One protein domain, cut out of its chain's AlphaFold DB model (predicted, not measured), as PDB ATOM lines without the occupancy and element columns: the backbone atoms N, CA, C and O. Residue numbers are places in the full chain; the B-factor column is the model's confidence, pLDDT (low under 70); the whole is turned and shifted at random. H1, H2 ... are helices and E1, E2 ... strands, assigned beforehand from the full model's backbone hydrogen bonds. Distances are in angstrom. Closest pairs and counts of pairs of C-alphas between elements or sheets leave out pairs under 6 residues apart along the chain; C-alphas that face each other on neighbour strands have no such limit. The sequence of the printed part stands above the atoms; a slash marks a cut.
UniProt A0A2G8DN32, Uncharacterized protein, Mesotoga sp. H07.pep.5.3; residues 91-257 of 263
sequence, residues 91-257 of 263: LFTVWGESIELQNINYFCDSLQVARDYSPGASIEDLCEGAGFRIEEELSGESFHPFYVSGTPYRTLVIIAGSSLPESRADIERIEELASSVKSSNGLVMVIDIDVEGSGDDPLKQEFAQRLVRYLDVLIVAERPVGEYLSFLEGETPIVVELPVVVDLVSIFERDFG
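AT A GLANCE: This is residues 91 to 257 of the 263 residues of an uncharacterized protein of Mesotoga sp. H07.pep.5.3 (UniProt A0A2G8DN32). A twisted, parallel five-stranded sheet forms the middle of this domain, with helices over both faces: H3 and H4 side by side over one, and H6 over the other with H1 beside it. H2 packs on H3 and H5 on H4, while residues 129 to 154 make a long loop, most of it beyond the E1 edge of the sheet. The printed part has 167 residues, with six named helices and five named strands along the chain as E1 H1 H2 E2 H3 E3 H4 E4 H5 E5 H6; the sheet's order is E1 E2 E3 E4 E5, and the class is mixed, helices and strands. The whole is compact, with a radius of gyration of the C-alphas of 15.0 A and spans of 42 by 31 by 31 A.

IN THESE COORDINATES: Find C-alpha 91 at (-4.474, -31.876, 21.967), where E1, residues 91 to 95, begins. Its sheet goes on with E2, residues 155 to 160, E3, residues 187 to 193 and 19.3 A long, E4, residues 217 to 221, and E5, residues 238 to 242. H3, residues 167 to 183, starts at C-alpha 167 (4.806, -15.249, 24.139) and is 24.2 A long; H4, residues 202 to 214, is 19.7 A long. Look for H1 at residues 101 to 111, H2 at 123 to 128 and H5 at 226 to 229. H6, residues 245 to 257, is 17.5 A long and ends at C-alpha 257 (-15.295, -34.293, 11.002).

HOW THE PARTS SIT: Across the sheet, N 93 and O 157 of E1 and E2 are 2.9 A apart, N 158 and O 189 of E2 and E3 2.8 A, N 192 and O 219 of E3 and E4 2.8 A, and N 240 and O 218 of E4 and E5 2.8 A, each within hydrogen-bond range. Of the strand-helix-strand units, parallel neighbour strands joined through helices, E1, H1 H2, E2 has a left-handed crossover; E2, H3, E3, then E3, H4, E4 and E4, H5, E5 have right-handed ones. H3 and H4 are on the same face, at heights over the sheet of 9.0 A and 9.8 A, and touch at a shallow tilt of 5 degrees, closest at C-alphas 171 and 207, 5.8 A apart. H6 is on the opposite face, over E4 and E5, at a height of 11.1 A. H1 only grazes the sheet with residues 101 to 104; it touches H6, closest at C-alphas 107 and 249, 6.2 A apart. H2 touches residues 173 to 180 of H3, closest at C-alphas 123 and 177, 5.7 A apart; H5 touches H4, closest at C-alphas 208 and 228, 5.8 A apart. Every O i to N i+4 pair is within hydrogen-bond range in H1 and H2, against 11 of 13 in H3, 7 of 9 in H4 and 6 of 9 in H6; H5 is too short for such a pair.

THE WHOLE: The C-alphas of Glu 135 and Ser 230, the two farthest apart, are 42.9 A from each other. The printed part has no cut, and the links H1 to H2 and H2 to E2 are long. The mean pLDDT of the printed part is 86.2; look for values under 70 at residues 195 to 200, 222 to 227, 233 to 235 and 257.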
ATOM      1  N   LEU A  91      -4.630 -33.032  21.082       96.62
ATOM      2  CA  LEU A  91      -4.474 -31.876  21.967       96.62
ATOM      3  C   LEU A  91      -4.362 -30.596  21.142       96.62
ATOM      4  O   LEU A  91      -3.487 -30.478  20.285       96.62
ATOM      5  N   PHE A  92      -5.205 -29.614  21.438       96.56
ATOM      6  CA  PHE A  92      -5.087 -28.257  20.927       96.56
ATOM      7  C   PHE A  92      -4.478 -27.347  21.999       96.56
ATOM      8  O   PHE A  92      -4.979 -27.272  23.121       96.56
ATOM      9  N   THR A  93      -3.443 -26.602  21.619       95.69
ATOM     10  CA  THR A  93      -2.798 -25.562  22.434       95.69
ATOM     11  C   THR A  93      -2.689 -24.260  21.639       95.69
ATOM     12  O   THR A  93      -2.973 -24.217  20.438       95.69
ATOM     13  N   VAL A  94      -2.289 -23.180  22.305       93.50
ATOM     14  CA  VAL A  94      -2.173 -21.844  21.715       93.50
ATOM     15  C   VAL A  94      -0.763 -21.298  21.912       93.50
ATOM     16  O   VAL A  94      -0.148 -21.496  22.963       93.50
ATOM     17  N   TRP A  95      -0.271 -20.584  20.903       92.31
ATOM     18  CA  TRP A  95       0.877 -19.692  21.013       92.31
ATOM     19  C   TRP A  95       0.493 -18.275  20.569       92.31
ATOM     20  O   TRP A  95      -0.076 -18.086  19.492       92.31
ATOM     21  N   GLY A  96       0.845 -17.279  21.384       87.75
ATOM     22  CA  GLY A  96       0.513 -15.878  21.125       87.75
ATOM     23  C   GLY A  96      -0.941 -15.526  21.442       87.75
ATOM     24  O   GLY A  96      -1.654 -16.273  22.113       87.75
ATOM     25  N   GLU A  97      -1.379 -14.370  20.952       83.56
ATOM     26  CA  GLU A  97      -2.769 -13.927  21.040       83.56
ATOM     27  C   GLU A  97      -3.415 -13.893  19.663       83.56
ATOM     28  O   GLU A  97      -2.821 -13.449  18.683       83.56
ATOM     29  N   SER A  98      -4.670 -14.322  19.582       77.38
ATOM     30  CA  SER A  98      -5.451 -14.155  18.365       77.38
ATOM     31  C   SER A  98      -6.922 -13.967  18.692       77.38
ATOM     32  O   SER A  98      -7.521 -14.738  19.444       77.38
ATOM     33  N   ILE A  99      -7.521 -12.936  18.094       78.81
ATOM     34  CA  ILE A  99      -8.971 -12.719  18.148       78.81
ATOM     35  C   ILE A  99      -9.731 -13.858  17.451       78.81
ATOM     36  O   ILE A  99     -10.851 -14.194  17.835       78.81
ATOM     37  N   GLU A 100      -9.076 -14.520  16.499       79.50
ATOM     38  CA  GLU A 100      -9.618 -15.617  15.702       79.50
ATOM     39  C   GLU A 100      -9.668 -16.948  16.468       79.50
ATOM     40  O   GLU A 100     -10.320 -17.893  16.021       79.50
ATOM     41  N   LEU A 101      -9.079 -17.027  17.674       84.19
ATOM     42  CA  LEU A 101      -9.229 -18.188  18.563       84.19
ATOM     43  C   LEU A 101     -10.700 -18.514  18.837       84.19
ATOM     44  O   LEU A 101     -11.080 -19.682  18.906       84.19
ATOM     45  N   GLN A 102     -11.542 -17.484  18.964       85.12
ATOM     46  CA  GLN A 102     -12.978 -17.668  19.165       85.12
ATOM     47  C   GLN A 102     -13.640 -18.318  17.948       85.12
ATOM     48  O   GLN A 102     -14.507 -19.171  18.120       85.12
ATOM     49  N   ASN A 103     -13.201 -17.969  16.736       86.12
ATOM     50  CA  ASN A 103     -13.731 -18.542  15.503       86.12
ATOM     51  C   ASN A 103     -13.328 -20.012  15.359       86.12
ATOM     52  O   ASN A 103     -14.176 -20.846  15.055       86.12
ATOM     53  N   ILE A 104     -12.077 -20.357  15.673       88.25
ATOM     54  CA  ILE A 104     -11.618 -21.754  15.675       88.25
ATOM     55  C   ILE A 104     -12.400 -22.585  16.686       88.25
ATOM     56  O   ILE A 104     -12.910 -23.646  16.334       88.25
ATOM     57  N   ASN A 105     -12.521 -22.102  17.927       88.44
ATOM     58  CA  ASN A 105     -13.274 -22.805  18.963       88.44
ATOM     59  C   ASN A 105     -14.736 -22.985  18.536       88.44
ATOM     60  O   ASN A 105     -15.251 -24.096  18.592       88.44
ATOM     61  N   TYR A 106     -15.359 -21.938  17.986       88.12
ATOM     62  CA  TYR A 106     -16.706 -22.019  17.432       88.12
ATOM     63  C   TYR A 106     -16.833 -23.076  16.322       88.12
ATOM     64  O   TYR A 106     -17.820 -23.815  16.296       88.12
ATOM     65  N   PHE A 107     -15.860 -23.178  15.411       88.62
ATOM     66  CA  PHE A 107     -15.867 -24.200  14.361       88.62
ATOM     67  C   PHE A 107     -15.718 -25.607  14.936       88.62
ATOM     68  O   PHE A 107     -16.492 -26.488  14.563       88.62
ATOM     69  N   CYS A 108     -14.782 -25.812  15.865       88.69
ATOM     70  CA  CYS A 108     -14.594 -27.095  16.536       88.69
ATOM     71  C   CYS A 108     -15.867 -27.542  17.264       88.69
ATOM     72  O   CYS A 108     -16.288 -28.683  17.093       88.69
ATOM     73  N   ASP A 109     -16.519 -26.639  17.997       86.94
ATOM     74  CA  ASP A 109     -17.752 -26.933  18.734       86.94
ATOM     75  C   ASP A 109     -18.916 -27.234  17.779       86.94
ATOM     76  O   ASP A 109     -19.649 -28.209  17.954       86.94
ATOM     77  N   SER A 110     -19.062 -26.432  16.717       87.06
ATOM     78  CA  SER A 110     -20.120 -26.597  15.709       87.06
ATOM     79  C   SER A 110     -19.985 -27.905  14.928       87.06
ATOM     80  O   SER A 110     -20.983 -28.512  14.529       87.06
ATOM     81  N   LEU A 111     -18.747 -28.332  14.682       86.56
ATOM     82  CA  LEU A 111     -18.439 -29.568  13.972       86.56
ATOM     83  C   LEU A 111     -18.293 -30.774  14.905       86.56
ATOM     84  O   LEU A 111     -18.194 -31.887  14.398       86.56
ATOM     85  N   GLN A 112     -18.352 -30.565  16.226       86.44
ATOM     86  CA  GLN A 112     -18.131 -31.591  17.250       86.44
ATOM     87  C   GLN A 112     -16.784 -32.302  17.068       86.44
ATOM     88  O   GLN A 112     -16.695 -33.529  17.116       86.44
ATOM     89  N   VAL A 113     -15.728 -31.524  16.820       87.12
ATOM     90  CA  VAL A 113     -14.364 -32.048  16.733       87.12
ATOM     91  C   VAL A 113     -13.981 -32.624  18.095       87.12
ATOM     92  O   VAL A 113     -13.891 -31.886  19.076       87.12
ATOM     93  N   ALA A 114     -13.748 -33.936  18.155       89.06
ATOM     94  CA  ALA A 114     -13.211 -34.580  19.345       89.06
ATOM     95  C   ALA A 114     -11.767 -34.103  19.539       89.06
ATOM     96  O   ALA A 114     -10.901 -34.378  18.711       89.06
ATOM     97  N   ARG A 115     -11.534 -33.315  20.589       92.19
ATOM     98  CA  ARG A 115     -10.219 -32.800  20.975       92.19
ATOM     99  C   ARG A 115     -10.223 -32.434  22.449       92.19
ATOM    100  O   ARG A 115     -11.254 -32.013  22.972       92.19
ATOM    101  N   ASP A 116      -9.055 -32.485  23.061       95.00
ATOM    102  CA  ASP A 116      -8.800 -31.747  24.289       95.00
ATOM    103  C   ASP A 116      -8.199 -30.387  23.925       95.00
ATOM    104  O   ASP A 116      -7.428 -30.256  22.971       95.00
ATOM    105  N   TYR A 117      -8.575 -29.349  24.658       95.00
ATOM    106  CA  TYR A 117      -8.144 -27.978  24.448       95.00
ATOM    107  C   TYR A 117      -7.642 -27.391  25.760       95.00
ATOM    108  O   TYR A 117      -8.410 -27.198  26.702       95.00
ATOM    109  N   SER A 118      -6.354 -27.062  25.797       95.12
ATOM    110  CA  SER A 118      -5.756 -26.301  26.889       95.12
ATOM    111  C   SER A 118      -4.730 -25.317  26.317       95.12
ATOM    112  O   SER A 118      -3.660 -25.732  25.865       95.12
ATOM    113  N   PRO A 119      -5.028 -24.000  26.310       92.75
ATOM    114  CA  PRO A 119      -4.116 -22.981  25.780       92.75
ATOM    115  C   PRO A 119      -2.731 -22.985  26.441       92.75
ATOM    116  O   PRO A 119      -1.724 -22.689  25.797       92.75
ATOM    117  N   GLY A 120      -2.696 -23.319  27.734       92.06
ATOM    118  CA  GLY A 120      -1.507 -23.298  28.579       92.06
ATOM    119  C   GLY A 120      -0.915 -24.673  28.872       92.06
ATOM    120  O   GLY A 120      -0.154 -24.771  29.829       92.06
ATOM    121  N   ALA A 121      -1.258 -25.708  28.092       94.62
ATOM    122  CA  ALA A 121      -0.790 -27.073  28.333       94.62
ATOM    123  C   ALA A 121       0.734 -27.132  28.533       94.62
ATOM    124  O   ALA A 121       1.500 -26.561  27.747       94.62
ATOM    125  N   SER A 122       1.158 -27.824  29.584       95.38
ATOM    126  CA  SER A 122       2.554 -28.096  29.929       95.38
ATOM    127  C   SER A 122       3.000 -29.480  29.448       95.38
ATOM    128  O   SER A 122       2.196 -30.306  29.009       95.38
ATOM    129  N   ILE A 123       4.303 -29.754  29.525       95.62
ATOM    130  CA  ILE A 123       4.829 -31.083  29.200       95.62
ATOM    131  C   ILE A 123       4.329 -32.144  30.188       95.62
ATOM    132  O   ILE A 123       4.094 -33.287  29.792       95.62
ATOM    133  N   GLU A 124       4.116 -31.770  31.449       96.44
ATOM    134  CA  GLU A 124       3.518 -32.627  32.468       96.44
ATOM    135  C   GLU A 124       2.085 -33.012  32.086       96.44
ATOM    136  O   GLU A 124       1.770 -34.201  32.067       96.44
ATOM    137  N   ASP A 125       1.271 -32.040  31.668       95.50
ATOM    138  CA  ASP A 125      -0.102 -32.266  31.195       95.50
ATOM    139  C   ASP A 125      -0.144 -33.230  29.995       95.50
ATOM    140  O   ASP A 125      -0.957 -34.155  29.931       95.50
ATOM    141  N   LEU A 126       0.780 -33.061  29.041       95.56
ATOM    142  CA  LEU A 126       0.908 -33.964  27.894       95.56
ATOM    143  C   LEU A 126       1.254 -35.398  28.335       95.56
ATOM    144  O   LEU A 126       0.750 -36.358  27.749       95.56
ATOM    145  N   CYS A 127       2.111 -35.548  29.350       94.88
ATOM    146  CA  CYS A 127       2.505 -36.848  29.898       94.88
ATOM    147  C   CYS A 127       1.384 -37.520  30.699       94.88
ATOM    148  O   CYS A 127       1.318 -38.750  30.725       94.88
ATOM    149  N   GLU A 128       0.516 -36.736  31.340       95.56
ATOM    150  CA  GLU A 128      -0.706 -37.237  31.972       95.56
ATOM    151  C   GLU A 128      -1.693 -37.785  30.938       95.56
ATOM    152  O   GLU A 128      -2.396 -38.745  31.233       95.56
ATOM    153  N   GLY A 129      -1.673 -37.260  29.710       94.56
ATOM    154  CA  GLY A 129      -2.413 -37.784  28.563       94.56
ATOM    155  C   GLY A 129      -3.818 -37.200  28.422       94.56
ATOM    156  O   GLY A 129      -4.171 -36.195  29.034       94.56
ATOM    157  N   ALA A 130      -4.629 -37.813  27.563       94.88
ATOM    158  CA  ALA A 130      -5.977 -37.346  27.260       94.88
ATOM    159  C   ALA A 130      -6.824 -37.191  28.530       94.88
ATOM    160  O   ALA A 130      -6.807 -38.053  29.414       94.88
ATOM    161  N   GLY A 131      -7.569 -36.093  28.617       93.56
ATOM    162  CA  GLY A 131      -8.416 -35.771  29.758       93.56
ATOM    163  C   GLY A 131      -7.664 -35.517  31.067       93.56
ATOM    164  O   GLY A 131      -8.275 -35.695  32.119       93.56
ATOM    165  N   PHE A 132      -6.382 -35.117  31.031       92.88
ATOM    166  CA  PHE A 132      -5.548 -34.876  32.225       92.88
ATOM    167  C   PHE A 132      -6.233 -34.002  33.289       92.88
ATOM    168  O   PHE A 132      -6.048 -34.211  34.484       92.88
ATOM    169  N   ARG A 133      -7.105 -33.074  32.878       88.75
ATOM    170  CA  ARG A 133      -7.840 -32.181  33.789       88.75
ATOM    171  C   ARG A 133      -9.347 -32.160  33.578       88.75
ATOM    172  O   ARG A 133     -10.007 -31.193  33.942       88.75
ATOM    173  N   ILE A 134      -9.914 -33.250  33.070       88.94
ATOM    174  CA  ILE A 134     -11.358 -33.338  32.804       88.94
ATOM    175  C   ILE A 134     -12.231 -33.132  34.059       88.94
ATOM    176  O   ILE A 134     -13.353 -32.646  33.960       88.94
ATOM    177  N   GLU A 135     -11.730 -33.471  35.253       88.25
ATOM    178  CA  GLU A 135     -12.459 -33.279  36.520       88.25
ATOM    179  C   GLU A 135     -12.293 -31.867  37.117       88.25
ATOM    180  O   GLU A 135     -13.108 -31.444  37.939       88.25
ATOM    181  N   GLU A 136     -11.262 -31.125  36.697       89.31
ATOM    182  CA  GLU A 136     -10.859 -29.823  37.251       89.31
ATOM    183  C   GLU A 136     -10.575 -28.797  36.135       89.31
ATOM    184  O   GLU A 136      -9.593 -28.045  36.178       89.31
ATOM    185  N   GLU A 137     -11.439 -28.791  35.119       87.31
ATOM    186  CA  GLU A 137     -11.339 -27.935  33.933       87.31
ATOM    187  C   GLU A 137     -11.401 -26.442  34.312       87.31
ATOM    188  O   GLU A 137     -12.297 -26.003  35.045       87.31
ATOM    189  N   LEU A 138     -10.443 -25.635  33.833       89.94
ATOM    190  CA  LEU A 138     -10.484 -24.178  34.022       89.94
ATOM    191  C   LEU A 138     -11.382 -23.508  32.995       89.94
ATOM    192  O   LEU A 138     -11.678 -24.026  31.924       89.94
ATOM    193  N   SER A 139     -11.724 -22.256  33.292       86.94
ATOM    194  CA  SER A 139     -12.326 -21.364  32.308       86.94
ATOM    195  C   SER A 139     -11.458 -21.277  31.047       86.94
ATOM    196  O   SER A 139     -10.346 -20.755  31.102       86.94
ATOM    197  N   GLY A 140     -12.012 -21.700  29.910       84.75
ATOM    198  CA  GLY A 140     -11.352 -21.638  28.603       84.75
ATOM    199  C   GLY A 140     -10.592 -22.906  28.211       84.75
ATOM    200  O   GLY A 140     -10.042 -22.942  27.115       84.75
ATOM    201  N   GLU A 141     -10.577 -23.927  29.065       91.56
ATOM    202  CA  GLU A 141     -10.197 -25.288  28.684       91.56
ATOM    203  C   GLU A 141     -11.438 -26.060  28.225       91.56
ATOM    204  O   GLU A 141     -12.564 -25.610  28.428       91.56
ATOM    205  N   SER A 142     -11.233 -27.183  27.543       90.19
ATOM    206  CA  SER A 142     -12.311 -28.106  27.190       90.19
ATOM    207  C   SER A 142     -11.744 -29.501  26.984       90.19
ATOM    208  O   SER A 142     -10.816 -29.665  26.193       90.19
ATOM    209  N   PHE A 143     -12.292 -30.502  27.667       91.50
ATOM    210  CA  PHE A 143     -11.857 -31.892  27.524       91.50
ATOM    211  C   PHE A 143     -12.981 -32.770  26.986       91.50
ATOM    212  O   PHE A 143     -14.090 -32.796  27.528       91.50
ATOM    213  N   HIS A 144     -12.705 -33.521  25.921       82.75
ATOM    214  CA  HIS A 144     -13.728 -34.339  25.288       82.75
ATOM    215  C   HIS A 144     -13.792 -35.725  25.956       82.75
ATOM    216  O   HIS A 144     -12.839 -36.502  25.872       82.75
ATOM    217  N   PRO A 145     -14.940 -36.140  26.530       79.62
ATOM    218  CA  PRO A 145     -15.061 -37.397  27.285       79.62
ATOM    219  C   PRO A 145     -15.009 -38.663  26.407       79.62
ATOM    220  O   PRO A 145     -15.280 -39.765  26.879       79.62
ATOM    221  N   PHE A 146     -14.714 -38.511  25.115       80.62
ATOM    222  CA  PHE A 146     -14.603 -39.620  24.170       80.62
ATOM    223  C   PHE A 146     -13.303 -40.403  24.371       80.62
ATOM    224  O   PHE A 146     -13.271 -41.616  24.164       80.62
ATOM    225  N   TYR A 147     -12.238 -39.724  24.794       83.62
ATOM    226  CA  TYR A 147     -10.950 -40.357  25.015       83.62
ATOM    227  C   TYR A 147     -10.927 -41.142  26.323       83.62
ATOM    228  O   TYR A 147     -11.478 -40.732  27.344       83.62
ATOM    229  N   VAL A 148     -10.236 -42.282  26.311       88.50
ATOM    230  CA  VAL A 148      -9.893 -42.972  27.556       88.50
ATOM    231  C   VAL A 148      -8.853 -42.117  28.276       88.50
ATOM    232  O   VAL A 148      -7.764 -41.901  27.738       88.50
ATOM    233  N   SER A 149      -9.192 -41.643  29.477       91.19
ATOM    234  CA  SER A 149      -8.299 -40.795  30.270       91.19
ATOM    235  C   SER A 149      -6.928 -41.454  30.459       91.19
ATOM    236  O   SER A 149      -6.835 -42.664  30.694       91.19
ATOM    237  N   GLY A 150      -5.863 -40.672  30.293       92.69
ATOM    238  CA  GLY A 150      -4.483 -41.148  30.359       92.69
ATOM    239  C   GLY A 150      -3.908 -41.682  29.045       92.69
ATOM    240  O   GLY A 150      -2.748 -42.094  28.996       92.69
ATOM    241  N   THR A 151      -4.693 -41.710  27.963       94.56
ATOM    242  CA  THR A 151      -4.182 -42.142  26.654       94.56
ATOM    243  C   THR A 151      -3.195 -41.103  26.114       94.56
ATOM    244  O   THR A 151      -3.551 -39.929  26.055       94.56
ATOM    245  N   PRO A 152      -1.981 -41.490  25.680       95.62
ATOM    246  CA  PRO A 152      -1.028 -40.540  25.114       95.62
ATOM    247  C   PRO A 152      -1.587 -39.856  23.867       95.62
ATOM    248  O   PRO A 152      -2.095 -40.540  22.975       95.62
ATOM    249  N   TYR A 153      -1.447 -38.534  23.787       96.25
ATOM    250  CA  TYR A 153      -1.834 -37.770  22.605       96.25
ATOM    251  C   TYR A 153      -1.034 -38.208  21.376       96.25
ATOM    252  O   TYR A 153       0.182 -38.409  21.437       96.25
ATOM    253  N   ARG A 154      -1.732 -38.357  20.248       95.75
ATOM    254  CA  ARG A 154      -1.141 -38.717  18.952       95.75
ATOM    255  C   ARG A 154      -0.993 -37.527  18.028       95.75
ATOM    256  O   ARG A 154      -0.085 -37.527  17.203       95.75
ATOM    257  N   THR A 155      -1.819 -36.504  18.221       96.62
ATOM    258  CA  THR A 155      -1.757 -35.274  17.443       96.62
ATOM    259  C   THR A 155      -1.703 -34.058  18.358       96.62
ATOM    260  O   THR A 155      -2.504 -33.933  19.285       96.62
ATOM    261  N   LEU A 156      -0.782 -33.143  18.067       98.12
ATOM    262  CA  LEU A 156      -0.720 -31.808  18.648       98.12
ATOM    263  C   LEU A 156      -1.100 -30.780  17.583       98.12
ATOM    264  O   LEU A 156      -0.452 -30.699  16.540       98.12
ATOM    265  N   VAL A 157      -2.115 -29.972  17.869       97.00
ATOM    266  CA  VAL A 157      -2.508 -28.825  17.048       97.00
ATOM    267  C   VAL A 157      -2.174 -27.547  17.805       97.00
ATOM    268  O   VAL A 157      -2.656 -27.314  18.913       97.00
ATOM    269  N   ILE A 158      -1.341 -26.705  17.208       95.81
ATOM    270  CA  ILE A 158      -0.925 -25.426  17.775       95.81
ATOM    271  C   ILE A 158      -1.604 -24.324  16.978       95.81
ATOM    272  O   ILE A 158      -1.348 -24.164  15.786       95.81
ATOM    273  N   ILE A 159      -2.454 -23.546  17.638       93.25
ATOM    274  CA  ILE A 159      -3.006 -22.334  17.045       93.25
ATOM    275  C   ILE A 159      -2.015 -21.201  17.303       93.25
ATOM    276  O   ILE A 159      -1.815 -20.808  18.454       93.25
ATOM    277  N   ALA A 160      -1.395 -20.694  16.243       90.75
ATOM    278  CA  ALA A 160      -0.451 -19.589  16.307       90.75
ATOM    279  C   ALA A 160      -1.150 -18.271  15.941       90.75
ATOM    280  O   ALA A 160      -1.806 -18.172  14.904       90.75
ATOM    281  N   GLY A 161      -1.018 -17.273  16.816       86.88
ATOM    282  CA  GLY A 161      -1.551 -15.926  16.628       86.88
ATOM    283  C   GLY A 161      -0.479 -14.865  16.366       86.88
ATOM    284  O   GLY A 161       0.576 -15.123  15.775       86.88
ATOM    285  N   SER A 162      -0.752 -13.646  16.826       81.62
ATOM    286  CA  SER A 162       0.213 -12.548  16.919       81.62
ATOM    287  C   SER A 162       1.096 -12.715  18.156       81.62
ATOM    288  O   SER A 162       0.638 -13.195  19.197       81.62
ATOM    289  N   SER A 163       2.362 -12.300  18.069       80.69
ATOM    290  CA  SER A 163       3.244 -12.370  19.233       80.69
ATOM    291  C   SER A 163       2.975 -11.235  20.222       80.69
ATOM    292  O   SER A 163       2.638 -10.106  19.851       80.69
ATOM    293  N   LEU A 164       3.190 -11.543  21.498       80.12
ATOM    294  CA  LEU A 164       3.373 -10.583  22.575       80.12
ATOM    295  C   LEU A 164       4.732 -10.822  23.254       80.12
ATOM    296  O   LEU A 164       5.306 -11.907  23.124       80.12
ATOM    297  N   PRO A 165       5.271  -9.847  24.009       75.56
ATOM    298  CA  PRO A 165       6.532 -10.018  24.735       75.56
ATOM    299  C   PRO A 165       6.578 -11.276  25.622       75.56
ATOM    300  O   PRO A 165       7.603 -11.956  25.686       75.56
ATOM    301  N   GLU A 166       5.465 -11.602  26.275       79.50
ATOM    302  CA  GLU A 166       5.260 -12.795  27.100       79.50
ATOM    303  C   GLU A 166       5.261 -14.103  26.294       79.50
ATOM    304  O   GLU A 166       5.716 -15.127  26.804       79.50
ATOM    305  N   SER A 167       4.874 -14.068  25.014       82.06
ATOM    306  CA  SER A 167       4.806 -15.249  24.139       82.06
ATOM    307  C   SER A 167       6.174 -15.875  23.866       82.06
ATOM    308  O   SER A 167       6.248 -17.020  23.423       82.06
ATOM    309  N   ARG A 168       7.277 -15.163  24.145       86.69
ATOM    310  CA  ARG A 168       8.636 -15.720  24.056       86.69
ATOM    311  C   ARG A 168       8.819 -16.925  24.981       86.69
ATOM    312  O   ARG A 168       9.449 -17.894  24.573       86.69
ATOM    313  N   ALA A 169       8.287 -16.864  26.204       83.75
ATOM    314  CA  ALA A 169       8.407 -17.961  27.167       83.75
ATOM    315  C   ALA A 169       7.618 -19.201  26.715       83.75
ATOM    316  O   ALA A 169       8.033 -20.329  26.967       83.75
ATOM    317  N   ASP A 170       6.527 -18.992  25.976       90.81
ATOM    318  CA  ASP A 170       5.718 -20.079  25.433       90.81
ATOM    319  C   ASP A 170       6.380 -20.805  24.259       90.81
ATOM    320  O   ASP A 170       6.026 -21.948  23.996       90.81
ATOM    321  N   ILE A 171       7.353 -20.202  23.561       94.00
ATOM    322  CA  ILE A 171       8.043 -20.883  22.450       94.00
ATOM    323  C   ILE A 171       8.725 -22.159  22.952       94.00
ATOM    324  O   ILE A 171       8.623 -23.200  22.308       94.00
ATOM    325  N   GLU A 172       9.392 -22.091  24.106       94.25
ATOM    326  CA  GLU A 172      10.067 -23.245  24.711       94.25
ATOM    327  C   GLU A 172       9.062 -24.326  25.114       94.25
ATOM    328  O   GLU A 172       9.222 -25.479  24.722       94.25
ATOM    329  N   ARG A 173       7.965 -23.943  25.779       95.25
ATOM    330  CA  ARG A 173       6.872 -24.859  26.143       95.25
ATOM    331  C   ARG A 173       6.298 -25.577  24.920       95.25
ATOM    332  O   ARG A 173       6.150 -26.794  24.924       95.25
ATOM    333  N   ILE A 174       5.980 -24.838  23.859       97.25
ATOM    334  CA  ILE A 174       5.401 -25.410  22.638       97.25
ATOM    335  C   ILE A 174       6.415 -26.306  21.911       97.25
ATOM    336  O   ILE A 174       6.041 -27.359  21.395       97.25
ATOM    337  N   GLU A 175       7.695 -25.930  21.894       96.94
ATOM    338  CA  GLU A 175       8.767 -26.758  21.335       96.94
ATOM    339  C   GLU A 175       8.913 -28.086  22.092       96.94
ATOM    340  O   GLU A 175       9.038 -29.138  21.462       96.94
ATOM    341  N   GLU A 176       8.859 -28.060  23.424       96.81
ATOM    342  CA  GLU A 176       8.907 -29.263  24.259       96.81
ATOM    343  C   GLU A 176       7.714 -30.189  24.000       96.81
ATOM    344  O   GLU A 176       7.903 -31.396  23.809       96.81
ATOM    345  N   LEU A 177       6.502 -29.632  23.909       97.81
ATOM    346  CA  LEU A 177       5.300 -30.385  23.546       97.81
ATOM    347  C   LEU A 177       5.443 -31.050  22.173       97.81
ATOM    348  O   LEU A 177       5.226 -32.257  22.040       97.81
ATOM    349  N   ALA A 178       5.841 -30.279  21.157       97.56
ATOM    350  CA  ALA A 178       6.012 -30.776  19.795       97.56
ATOM    351  C   ALA A 178       7.074 -31.882  19.735       97.56
ATOM    352  O   ALA A 178       6.829 -32.953  19.181       97.56
ATOM    353  N   SER A 179       8.227 -31.662  20.368       97.19
ATOM    354  CA  SER A 179       9.309 -32.645  20.461       97.19
ATOM    355  C   SER A 179       8.846 -33.949  21.118       97.19
ATOM    356  O   SER A 179       9.121 -35.037  20.605       97.19
ATOM    357  N   SER A 180       8.080 -33.860  22.209       96.88
ATOM    358  CA  SER A 180       7.544 -35.028  22.915       96.88
ATOM    359  C   SER A 180       6.574 -35.834  22.048       96.88
ATOM    360  O   SER A 180       6.742 -37.050  21.899       96.88
ATOM    361  N   VAL A 181       5.629 -35.168  21.375       97.19
ATOM    362  CA  VAL A 181       4.700 -35.830  20.446       97.19
ATOM    363  C   VAL A 181       5.455 -36.483  19.286       97.19
ATOM    364  O   VAL A 181       5.232 -37.662  18.996       97.19
ATOM    365  N   LYS A 182       6.431 -35.790  18.681       95.44
ATOM    366  CA  LYS A 182       7.268 -36.367  17.614       95.44
ATOM    367  C   LYS A 182       8.110 -37.550  18.087       95.44
ATOM    368  O   LYS A 182       8.256 -38.510  17.335       95.44
ATOM    369  N   SER A 183       8.611 -37.542  19.325       94.81
ATOM    370  CA  SER A 183       9.371 -38.671  19.889       94.81
ATOM    371  C   SER A 183       8.551 -39.968  19.975       94.81
ATOM    372  O   SER A 183       9.109 -41.065  19.943       94.81
ATOM    373  N   SER A 184       7.222 -39.836  20.017       92.00
ATOM    374  CA  SER A 184       6.256 -40.937  20.021       92.00
ATOM    375  C   SER A 184       5.672 -41.239  18.634       92.00
ATOM    376  O   SER A 184       4.667 -41.949  18.540       92.00
ATOM    377  N   ASN A 185       6.297 -40.722  17.566       92.94
ATOM    378  CA  ASN A 185       5.820 -40.755  16.178       92.94
ATOM    379  C   ASN A 185       4.430 -40.129  15.980       92.94
ATOM    380  O   ASN A 185       3.688 -40.551  15.097       92.94
ATOM    381  N   GLY A 186       4.068 -39.145  16.804       95.06
ATOM    382  CA  GLY A 186       2.843 -38.380  16.623       95.06
ATOM    383  C   GLY A 186       2.954 -37.318  15.529       95.06
ATOM    384  O   GLY A 186       4.014 -37.103  14.925       95.06
ATOM    385  N   LEU A 187       1.831 -36.646  15.311       96.06
ATOM    386  CA  LEU A 187       1.651 -35.588  14.330       96.06
ATOM    387  C   LEU A 187       1.669 -34.216  15.007       96.06
ATOM    388  O   LEU A 187       1.018 -34.020  16.033       96.06
ATOM    389  N   VAL A 188       2.377 -33.256  14.419       97.19
ATOM    390  CA  VAL A 188       2.361 -31.856  14.857       97.19
ATOM    391  C   VAL A 188       1.864 -30.969  13.721       97.19
ATOM    392  O   VAL A 188       2.430 -30.937  12.626       97.19
ATOM    393  N   MET A 189       0.798 -30.228  14.007       95.81
ATOM    394  CA  MET A 189       0.158 -29.291  13.096       95.81
ATOM    395  C   MET A 189       0.201 -27.883  13.684       95.81
ATOM    396  O   MET A 189      -0.122 -27.687  14.854       95.81
ATOM    397  N   VAL A 190       0.537 -26.896  12.855       94.06
ATOM    398  CA  VAL A 190       0.349 -25.477  13.179       94.06
ATOM    399  C   VAL A 190      -0.762 -24.908  12.311       94.06
ATOM    400  O   VAL A 190      -0.769 -25.098  11.096       94.06
ATOM    401  N   ILE A 191      -1.684 -24.195  12.949       92.31
ATOM    402  CA  ILE A 191      -2.680 -23.347  12.303       92.31
ATOM    403  C   ILE A 191      -2.288 -21.908  12.627       92.31
ATOM    404  O   ILE A 191      -2.559 -21.419  13.723       92.31
ATOM    405  N   ASP A 192      -1.597 -21.261  11.696       89.31
ATOM    406  CA  ASP A 192      -1.183 -19.868  11.814       89.31
ATOM    407  C   ASP A 192      -2.272 -18.963  11.247       89.31
ATOM    408  O   ASP A 192      -2.548 -18.954  10.042       89.31
ATOM    409  N   ILE A 193      -2.923 -18.233  12.145       81.25
ATOM    410  CA  ILE A 193      -3.953 -17.265  11.804       81.25
ATOM    411  C   ILE A 193      -3.400 -15.905  12.167       81.25
ATOM    412  O   ILE A 193      -3.435 -15.463  13.320       81.25
ATOM    413  N   ASP A 194      -2.811 -15.280  11.158       71.88
ATOM    414  CA  ASP A 194      -2.146 -14.014  11.335       71.88
ATOM    415  C   ASP A 194      -3.147 -12.863  11.381       71.88
ATOM    416  O   ASP A 194      -3.906 -12.646  10.444       71.88
ATOM    417  N   VAL A 195      -3.108 -12.086  12.460       59.38
ATOM    418  CA  VAL A 195      -3.856 -10.833  12.565       59.38
ATOM    419  C   VAL A 195      -2.978  -9.721  11.980       59.38
ATOM    420  O   VAL A 195      -1.817  -9.586  12.375       59.38
ATOM    421  N   GLU A 196      -3.503  -8.948  11.023       53.69
ATOM    422  CA  GLU A 196      -2.813  -7.847  10.324       53.69
ATOM    423  C   GLU A 196      -1.774  -7.096  11.204       53.69
ATOM    424  O   GLU A 196      -2.137  -6.462  12.194       53.69
ATOM    425  N   GLY A 197      -0.478  -7.103  10.832       52.31
ATOM    426  CA  GLY A 197       0.544  -6.221  11.440       52.31
ATOM    427  C   GLY A 197       1.880  -6.850  11.873       52.31
ATOM    428  O   GLY A 197       2.836  -6.121  12.117       52.31
ATOM    429  N   SER A 198       1.997  -8.173  11.921       55.38
ATOM    430  CA  SER A 198       3.201  -8.929  12.347       55.38
ATOM    431  C   SER A 198       4.305  -9.158  11.275       55.38
ATOM    432  O   SER A 198       5.146 -10.028  11.456       55.38
ATOM    433  N   GLY A 199       4.304  -8.422  10.149       55.91
ATOM    434  CA  GLY A 199       5.089  -8.720   8.920       55.91
ATOM    435  C   GLY A 199       6.597  -8.927   9.079       55.91
ATOM    436  O   GLY A 199       7.215  -9.561   8.233       55.91
ATOM    437  N   ASP A 200       7.163  -8.412  10.167       64.06
ATOM    438  CA  ASP A 200       8.577  -8.509  10.523       64.06
ATOM    439  C   ASP A 200       8.727  -8.743  12.035       64.06
ATOM    440  O   ASP A 200       9.504  -8.070  12.714       64.06
ATOM    441  N   ASP A 201       7.929  -9.647  12.600       77.56
ATOM    442  CA  ASP A 201       7.975  -9.954  14.024       77.56
ATOM    443  C   ASP A 201       9.112 -10.947  14.358       77.56
ATOM    444  O   ASP A 201       9.036 -12.126  13.993       77.56
ATOM    445  N   PRO A 202      10.168 -10.525  15.090       83.69
ATOM    446  CA  PRO A 202      11.283 -11.405  15.428       83.69
ATOM    447  C   PRO A 202      10.869 -12.600  16.293       83.69
ATOM    448  O   PRO A 202      11.508 -13.647  16.220       83.69
ATOM    449  N   LEU A 203       9.821 -12.462  17.116       86.75
ATOM    450  CA  LEU A 203       9.329 -13.565  17.943       86.75
ATOM    451  C   LEU A 203       8.618 -14.619  17.103       86.75
ATOM    452  O   LEU A 203       8.767 -15.808  17.373       86.75
ATOM    453  N   LYS A 204       7.898 -14.197  16.061       86.06
ATOM    454  CA  LYS A 204       7.236 -15.121  15.138       86.06
ATOM    455  C   LYS A 204       8.247 -15.862  14.263       86.06
ATOM    456  O   LYS A 204       8.132 -17.072  14.089       86.06
ATOM    457  N   GLN A 205       9.319 -15.186  13.840       85.94
ATOM    458  CA  GLN A 205      10.457 -15.846  13.187       85.94
ATOM    459  C   GLN A 205      11.153 -16.860  14.108       85.94
ATOM    460  O   GLN A 205      11.478 -17.960  13.670       85.94
ATOM    461  N   GLU A 206      11.367 -16.518  15.384       89.50
ATOM    462  CA  GLU A 206      11.959 -17.428  16.375       89.50
ATOM    463  C   GLU A 206      11.071 -18.662  16.616       89.50
ATOM    464  O   GLU A 206      11.572 -19.789  16.634       89.50
ATOM    465  N   PHE A 207       9.755 -18.461  16.728       90.44
ATOM    466  CA  PHE A 207       8.763 -19.531  16.827       90.44
ATOM    467  C   PHE A 207       8.799 -20.457  15.603       90.44
ATOM    468  O   PHE A 207       8.996 -21.667  15.748       90.44
ATOM    469  N   ALA A 208       8.703 -19.892  14.393       88.81
ATOM    470  CA  ALA A 208       8.744 -20.646  13.141       88.81
ATOM    471  C   ALA A 208      10.050 -21.446  13.002       88.81
ATOM    472  O   ALA A 208      10.024 -22.642  12.709       88.81
ATOM    473  N   GLN A 209      11.198 -20.820  13.285       89.25
ATOM    474  CA  GLN A 209      12.510 -21.462  13.203       89.25
ATOM    475  C   GLN A 209      12.639 -22.665  14.149       89.25
ATOM    476  O   GLN A 209      13.256 -23.676  13.795       89.25
ATOM    477  N   ARG A 210      12.105 -22.561  15.372       91.88
ATOM    478  CA  ARG A 210      12.174 -23.646  16.358       91.88
ATOM    479  C   ARG A 210      11.237 -24.792  16.012       91.88
ATOM    480  O   ARG A 210      11.659 -25.947  16.086       91.88
ATOM    481  N   LEU A 211      10.016 -24.487  15.571       91.69
ATOM    482  CA  LEU A 211       9.012 -25.514  15.320       91.69
ATOM    483  C   LEU A 211       9.137 -26.233  13.986       91.69
ATOM    484  O   LEU A 211       8.782 -27.405  13.938       91.69
ATOM    485  N   VAL A 212       9.656 -25.595  12.930       90.44
ATOM    486  CA  VAL A 212       9.654 -26.159  11.564       90.44
ATOM    487  C   VAL A 212      10.155 -27.603  11.487       90.44
ATOM    488  O   VAL A 212       9.590 -28.403  10.750       90.44
ATOM    489  N   ARG A 213      11.159 -27.974  12.290       90.50
ATOM    490  CA  ARG A 213      11.724 -29.336  12.311       90.50
ATOM    491  C   ARG A 213      10.770 -30.423  12.827       90.50
ATOM    492  O   ARG A 213      11.072 -31.601  12.678       90.50
ATOM    493  N   TYR A 214       9.696 -30.032  13.508       94.00
ATOM    494  CA  TYR A 214       8.695 -30.932  14.073       94.00
ATOM    495  C   TYR A 214       7.399 -30.935  13.261       94.00
ATOM    496  O   TYR A 214       6.590 -31.833  13.464       94.00
ATOM    497  N   LEU A 215       7.186 -29.952  12.380       92.44
ATOM    498  CA  LEU A 215       5.920 -29.777  11.673       92.44
ATOM    499  C   LEU A 215       5.698 -30.862  10.625       92.44
ATOM    500  O   LEU A 215       6.543 -31.091   9.764       92.44
ATOM    501  N   ASP A 216       4.503 -31.442  10.650       93.50
ATOM    502  CA  ASP A 216       3.982 -32.282   9.574       93.50
ATOM    503  C   ASP A 216       3.023 -31.486   8.677       93.50
ATOM    504  O   ASP A 216       2.984 -31.682   7.461       93.50
ATOM    505  N   VAL A 217       2.262 -30.559   9.274       92.38
ATOM    506  CA  VAL A 217       1.281 -29.716   8.581       92.38
ATOM    507  C   VAL A 217       1.391 -28.270   9.053       92.38
ATOM    508  O   VAL A 217       1.420 -27.993  10.253       92.38
ATOM    509  N   LEU A 218       1.392 -27.345   8.098       91.19
ATOM    510  CA  LEU A 218       1.290 -25.911   8.326       91.19
ATOM    511  C   LEU A 218       0.078 -25.374   7.562       91.19
ATOM    512  O   LEU A 218       0.062 -25.385   6.335       91.19
ATOM    513  N   ILE A 219      -0.923 -24.884   8.280       89.62
ATOM    514  CA  ILE A 219      -2.066 -24.175   7.702       89.62
ATOM    515  C   ILE A 219      -1.848 -22.690   7.961       89.62
ATOM    516  O   ILE A 219      -1.690 -22.300   9.113       89.62
ATOM    517  N   VAL A 220      -1.836 -21.872   6.912       87.12
ATOM    518  CA  VAL A 220      -1.673 -20.416   7.024       87.12
ATOM    519  C   VAL A 220      -2.919 -19.744   6.475       87.12
ATOM    520  O   VAL A 220      -3.297 -20.006   5.335       87.12
ATOM    521  N   ALA A 221      -3.548 -18.879   7.265       79.19
ATOM    522  CA  ALA A 221      -4.662 -18.046   6.826       79.19
ATOM    523  C   ALA A 221      -4.236 -16.573   6.713       79.19
ATOM    524  O   ALA A 221      -3.453 -16.085   7.522       79.19
ATOM    525  N   GLU A 222      -4.764 -15.868   5.707       69.38
ATOM    526  CA  GLU A 222      -4.655 -14.404   5.503       69.38
ATOM    527  C   GLU A 222      -3.263 -13.843   5.142       69.38
ATOM    528  O   GLU A 222      -3.178 -12.745   4.580       69.38
ATOM    529  N   ARG A 223      -2.174 -14.596   5.343       65.94
ATOM    530  CA  ARG A 223      -0.815 -14.208   4.929       65.94
ATOM    531  C   ARG A 223      -0.107 -15.209   4.018       65.94
ATOM    532  O   ARG A 223      -0.324 -16.411   4.125       65.94
ATOM    533  N   PRO A 224       0.815 -14.736   3.155       54.59
ATOM    534  CA  PRO A 224       1.715 -15.629   2.439       54.59
ATOM    535  C   PRO A 224       2.725 -16.267   3.409       54.59
ATOM    536  O   PRO A 224       3.237 -15.599   4.303       54.59
ATOM    537  N   VAL A 225       3.079 -17.532   3.157       60.34
ATOM    538  CA  VAL A 225       3.952 -18.460   3.929       60.34
ATOM    539  C   VAL A 225       5.376 -17.931   4.216       60.34
ATOM    540  O   VAL A 225       6.205 -18.623   4.801       60.34
ATOM    541  N   GLY A 226       5.699 -16.698   3.812       61.62
ATOM    542  CA  GLY A 226       7.039 -16.103   3.806       61.62
ATOM    543  C   GLY A 226       7.837 -16.252   5.103       61.62
ATOM    544  O   GLY A 226       9.048 -16.437   5.028       61.62
ATOM    545  N   GLU A 227       7.174 -16.239   6.262       69.56
ATOM    546  CA  GLU A 227       7.804 -16.376   7.585       69.56
ATOM    547  C   GLU A 227       8.344 -17.788   7.862       69.56
ATOM    548  O   GLU A 227       9.347 -17.941   8.556       69.56
ATOM    549  N   TYR A 228       7.726 -18.819   7.281       74.31
ATOM    550  CA  TYR A 228       8.156 -20.212   7.420       74.31
ATOM    551  C   TYR A 228       9.061 -20.638   6.259       74.31
ATOM    552  O   TYR A 228       9.990 -21.419   6.465       74.31
ATOM    553  N   LEU A 229       8.846 -20.098   5.048       71.69
ATOM    554  CA  LEU A 229       9.571 -20.474   3.821       71.69
ATOM    555  C   LEU A 229      11.096 -20.418   3.953       71.69
ATOM    556  O   LEU A 229      11.778 -21.254   3.366       71.69
ATOM    557  N   SER A 230      11.643 -19.472   4.722       73.69
ATOM    558  CA  SER A 230      13.094 -19.363   4.932       73.69
ATOM    559  C   SER A 230      13.694 -20.490   5.771       73.69
ATOM    560  O   SER A 230      14.912 -20.647   5.777       73.69
ATOM    561  N   PHE A 231      12.869 -21.247   6.493       77.56
ATOM    562  CA  PHE A 231      13.309 -22.299   7.410       77.56
ATOM    563  C   PHE A 231      12.952 -23.705   6.926       77.56
ATOM    564  O   PHE A 231      13.490 -24.676   7.452       77.56
ATOM    565  N   LEU A 232      12.079 -23.819   5.922       74.56
ATOM    566  CA  LEU A 232      11.660 -25.072   5.298       74.56
ATOM    567  C   LEU A 232      12.800 -25.669   4.439       74.56
ATOM    568  O   LEU A 232      12.727 -25.709   3.214       74.56
ATOM    569  N   GLU A 233      13.879 -26.124   5.080       62.78
ATOM    570  CA  GLU A 233      14.977 -26.871   4.456       62.78
ATOM    571  C   GLU A 233      14.893 -28.359   4.856       62.78
ATOM    572  O   GLU A 233      15.180 -28.709   6.000       62.78
ATOM    573  N   GLY A 234      14.526 -29.258   3.930       64.38
ATOM    574  CA  GLY A 234      14.493 -30.713   4.181       64.38
ATOM    575  C   GLY A 234      13.175 -31.393   3.795       64.38
ATOM    576  O   GLY A 234      12.618 -31.086   2.742       64.38
ATOM    577  N   GLU A 235      12.706 -32.343   4.617       64.12
ATOM    578  CA  GLU A 235      11.334 -32.870   4.530       64.12
ATOM    579  C   GLU A 235      10.372 -31.728   4.852       64.12
ATOM    580  O   GLU A 235      10.273 -31.270   5.987       64.12
ATOM    581  N   THR A 236       9.741 -31.195   3.813       73.44
ATOM    582  CA  THR A 236       8.845 -30.053   3.938       73.44
ATOM    583  C   THR A 236       7.489 -30.517   4.473       73.44
ATOM    584  O   THR A 236       6.915 -31.422   3.855       73.44
ATOM    585  N   PRO A 237       6.944 -29.912   5.548       87.06
ATOM    586  CA  PRO A 237       5.552 -30.110   5.941       87.06
ATOM    587  C   PRO A 237       4.600 -29.853   4.775       87.06
ATOM    588  O   PRO A 237       4.902 -29.085   3.855       87.06
ATOM    589  N   ILE A 238       3.411 -30.446   4.853       88.12
ATOM    590  CA  ILE A 238       2.314 -30.081   3.961       88.12
ATOM    591  C   ILE A 238       1.868 -28.669   4.328       88.12
ATOM    592  O   ILE A 238       1.439 -28.421   5.455       88.12
ATOM    593  N   VAL A 239       1.968 -27.747   3.372       87.38
ATOM    594  CA  VAL A 239       1.543 -26.359   3.558       87.38
ATOM    595  C   VAL A 239       0.193 -26.142   2.889       87.38
ATOM    596  O   VAL A 239       0.040 -26.386   1.692       87.38
ATOM    597  N   VAL A 240      -0.778 -25.660   3.659       86.88
ATOM    598  CA  VAL A 240      -2.110 -25.296   3.176       86.88
ATOM    599  C   VAL A 240      -2.311 -23.801   3.366       86.88
ATOM    600  O   VAL A 240      -2.410 -23.308   4.486       86.88
ATOM    601  N   GLU A 241      -2.381 -23.081   2.254       85.75
ATOM    602  CA  GLU A 241      -2.654 -21.646   2.243       85.75
ATOM    603  C   GLU A 241      -4.156 -21.405   2.091       85.75
ATOM    604  O   GLU A 241      -4.775 -21.834   1.114       85.75
ATOM    605  N   LEU A 242      -4.736 -20.702   3.058       83.50
ATOM    606  CA  LEU A 242      -6.135 -20.311   3.079       83.50
ATOM    607  C   LEU A 242      -6.269 -18.811   2.787       83.50
ATOM    608  O   LEU A 242      -5.673 -17.991   3.491       83.50
ATOM    609  N   PRO A 243      -7.082 -18.419   1.788       79.12
ATOM    610  CA  PRO A 243      -7.357 -17.011   1.510       79.12
ATOM    611  C   PRO A 243      -7.975 -16.261   2.695       79.12
ATOM    612  O   PRO A 243      -7.688 -15.080   2.872       79.12
ATOM    613  N   VAL A 244      -8.834 -16.929   3.476       79.31
ATOM    614  CA  VAL A 244      -9.524 -16.373   4.651       79.31
ATOM    615  C   VAL A 244      -9.662 -17.426   5.752       79.31
ATOM    616  O   VAL A 244      -9.792 -18.615   5.460       79.31
ATOM    617  N   VAL A 245      -9.713 -17.003   7.021       81.75
ATOM    618  CA  VAL A 245      -9.836 -17.914   8.183       81.75
ATOM    619  C   VAL A 245     -11.078 -18.805   8.111       81.75
ATOM    620  O   VAL A 245     -11.039 -19.965   8.515       81.75
ATOM    621  N   VAL A 246     -12.185 -18.301   7.556       83.75
ATOM    622  CA  VAL A 246     -13.451 -19.050   7.447       83.75
ATOM    623  C   VAL A 246     -13.307 -20.329   6.610       83.75
ATOM    624  O   VAL A 246     -14.028 -21.298   6.851       83.75
ATOM    625  N   ASP A 247     -12.346 -20.386   5.683       85.19
ATOM    626  CA  ASP A 247     -12.105 -21.580   4.866       85.19
ATOM    627  C   ASP A 247     -11.595 -22.769   5.702       85.19
ATOM    628  O   ASP A 247     -11.737 -23.922   5.285       85.19
ATOM    629  N   LEU A 248     -11.101 -22.517   6.923       87.06
ATOM    630  CA  LEU A 248     -10.685 -23.545   7.880       87.06
ATOM    631  C   LEU A 248     -11.827 -24.506   8.237       87.06
ATOM    632  O   LEU A 248     -11.573 -25.685   8.480       87.06
ATOM    633  N   VAL A 249     -13.086 -24.049   8.186       87.12
ATOM    634  CA  VAL A 249     -14.271 -24.908   8.373       87.12
ATOM    635  C   VAL A 249     -14.244 -26.104   7.429       87.12
ATOM    636  O   VAL A 249     -14.550 -27.216   7.849       87.12
ATOM    637  N   SER A 250     -13.844 -25.897   6.172       84.88
ATOM    638  CA  SER A 250     -13.819 -26.970   5.172       84.88
ATOM    639  C   SER A 250     -12.754 -28.019   5.498       84.88
ATOM    640  O   SER A 250     -12.973 -29.206   5.266       84.88
ATOM    641  N   ILE A 251     -11.617 -27.593   6.059       86.94
ATOM    642  CA  ILE A 251     -10.561 -28.500   6.529       86.94
ATOM    643  C   ILE A 251     -11.050 -29.279   7.746       86.94
ATOM    644  O   ILE A 251     -10.946 -30.500   7.775       86.94
ATOM    645  N   PHE A 252     -11.635 -28.603   8.735       88.25
ATOM    646  CA  PHE A 252     -12.157 -29.280   9.919       88.25
ATOM    647  C   PHE A 252     -13.262 -30.274   9.572       88.25
ATOM    648  O   PHE A 252     -13.233 -31.399  10.056       88.25
ATOM    649  N   GLU A 253     -14.194 -29.923   8.689       85.00
ATOM    650  CA  GLU A 253     -15.247 -30.845   8.264       85.00
ATOM    651  C   GLU A 253     -14.681 -32.070   7.534       85.00
ATOM    652  O   GLU A 253     -15.110 -33.194   7.797       85.00
ATOM    653  N   ARG A 254     -13.700 -31.869   6.647       83.94
ATOM    654  CA  ARG A 254     -13.099 -32.942   5.848       83.94
ATOM    655  C   ARG A 254     -12.182 -33.854   6.666       83.94
ATOM    656  O   ARG A 254     -12.270 -35.069   6.517       83.94
ATOM    657  N   ASP A 255     -11.292 -33.271   7.466       84.50
ATOM    658  CA  ASP A 255     -10.144 -33.968   8.058       84.50
ATOM    659  C   ASP A 255     -10.334 -34.284   9.554       84.50
ATOM    660  O   ASP A 255      -9.779 -35.267  10.037       84.50
ATOM    661  N   PHE A 256     -11.164 -33.519  10.279       82.38
ATOM    662  CA  PHE A 256     -11.509 -33.780  11.689       82.38
ATOM    663  C   PHE A 256     -12.953 -34.296  11.866       82.38
ATOM    664  O   PHE A 256     -13.255 -35.011  12.817       82.38
ATOM    665  N   GLY A 257     -13.862 -33.973  10.939       65.38
ATOM    666  CA  GLY A 257     -15.295 -34.293  11.002       65.38
ATOM    667  C   GLY A 257     -15.663 -35.750  10.692       65.38
ATOM    668  O   GLY A 257     -16.847 -36.099  10.686       65.38
TER     669      GLY A 257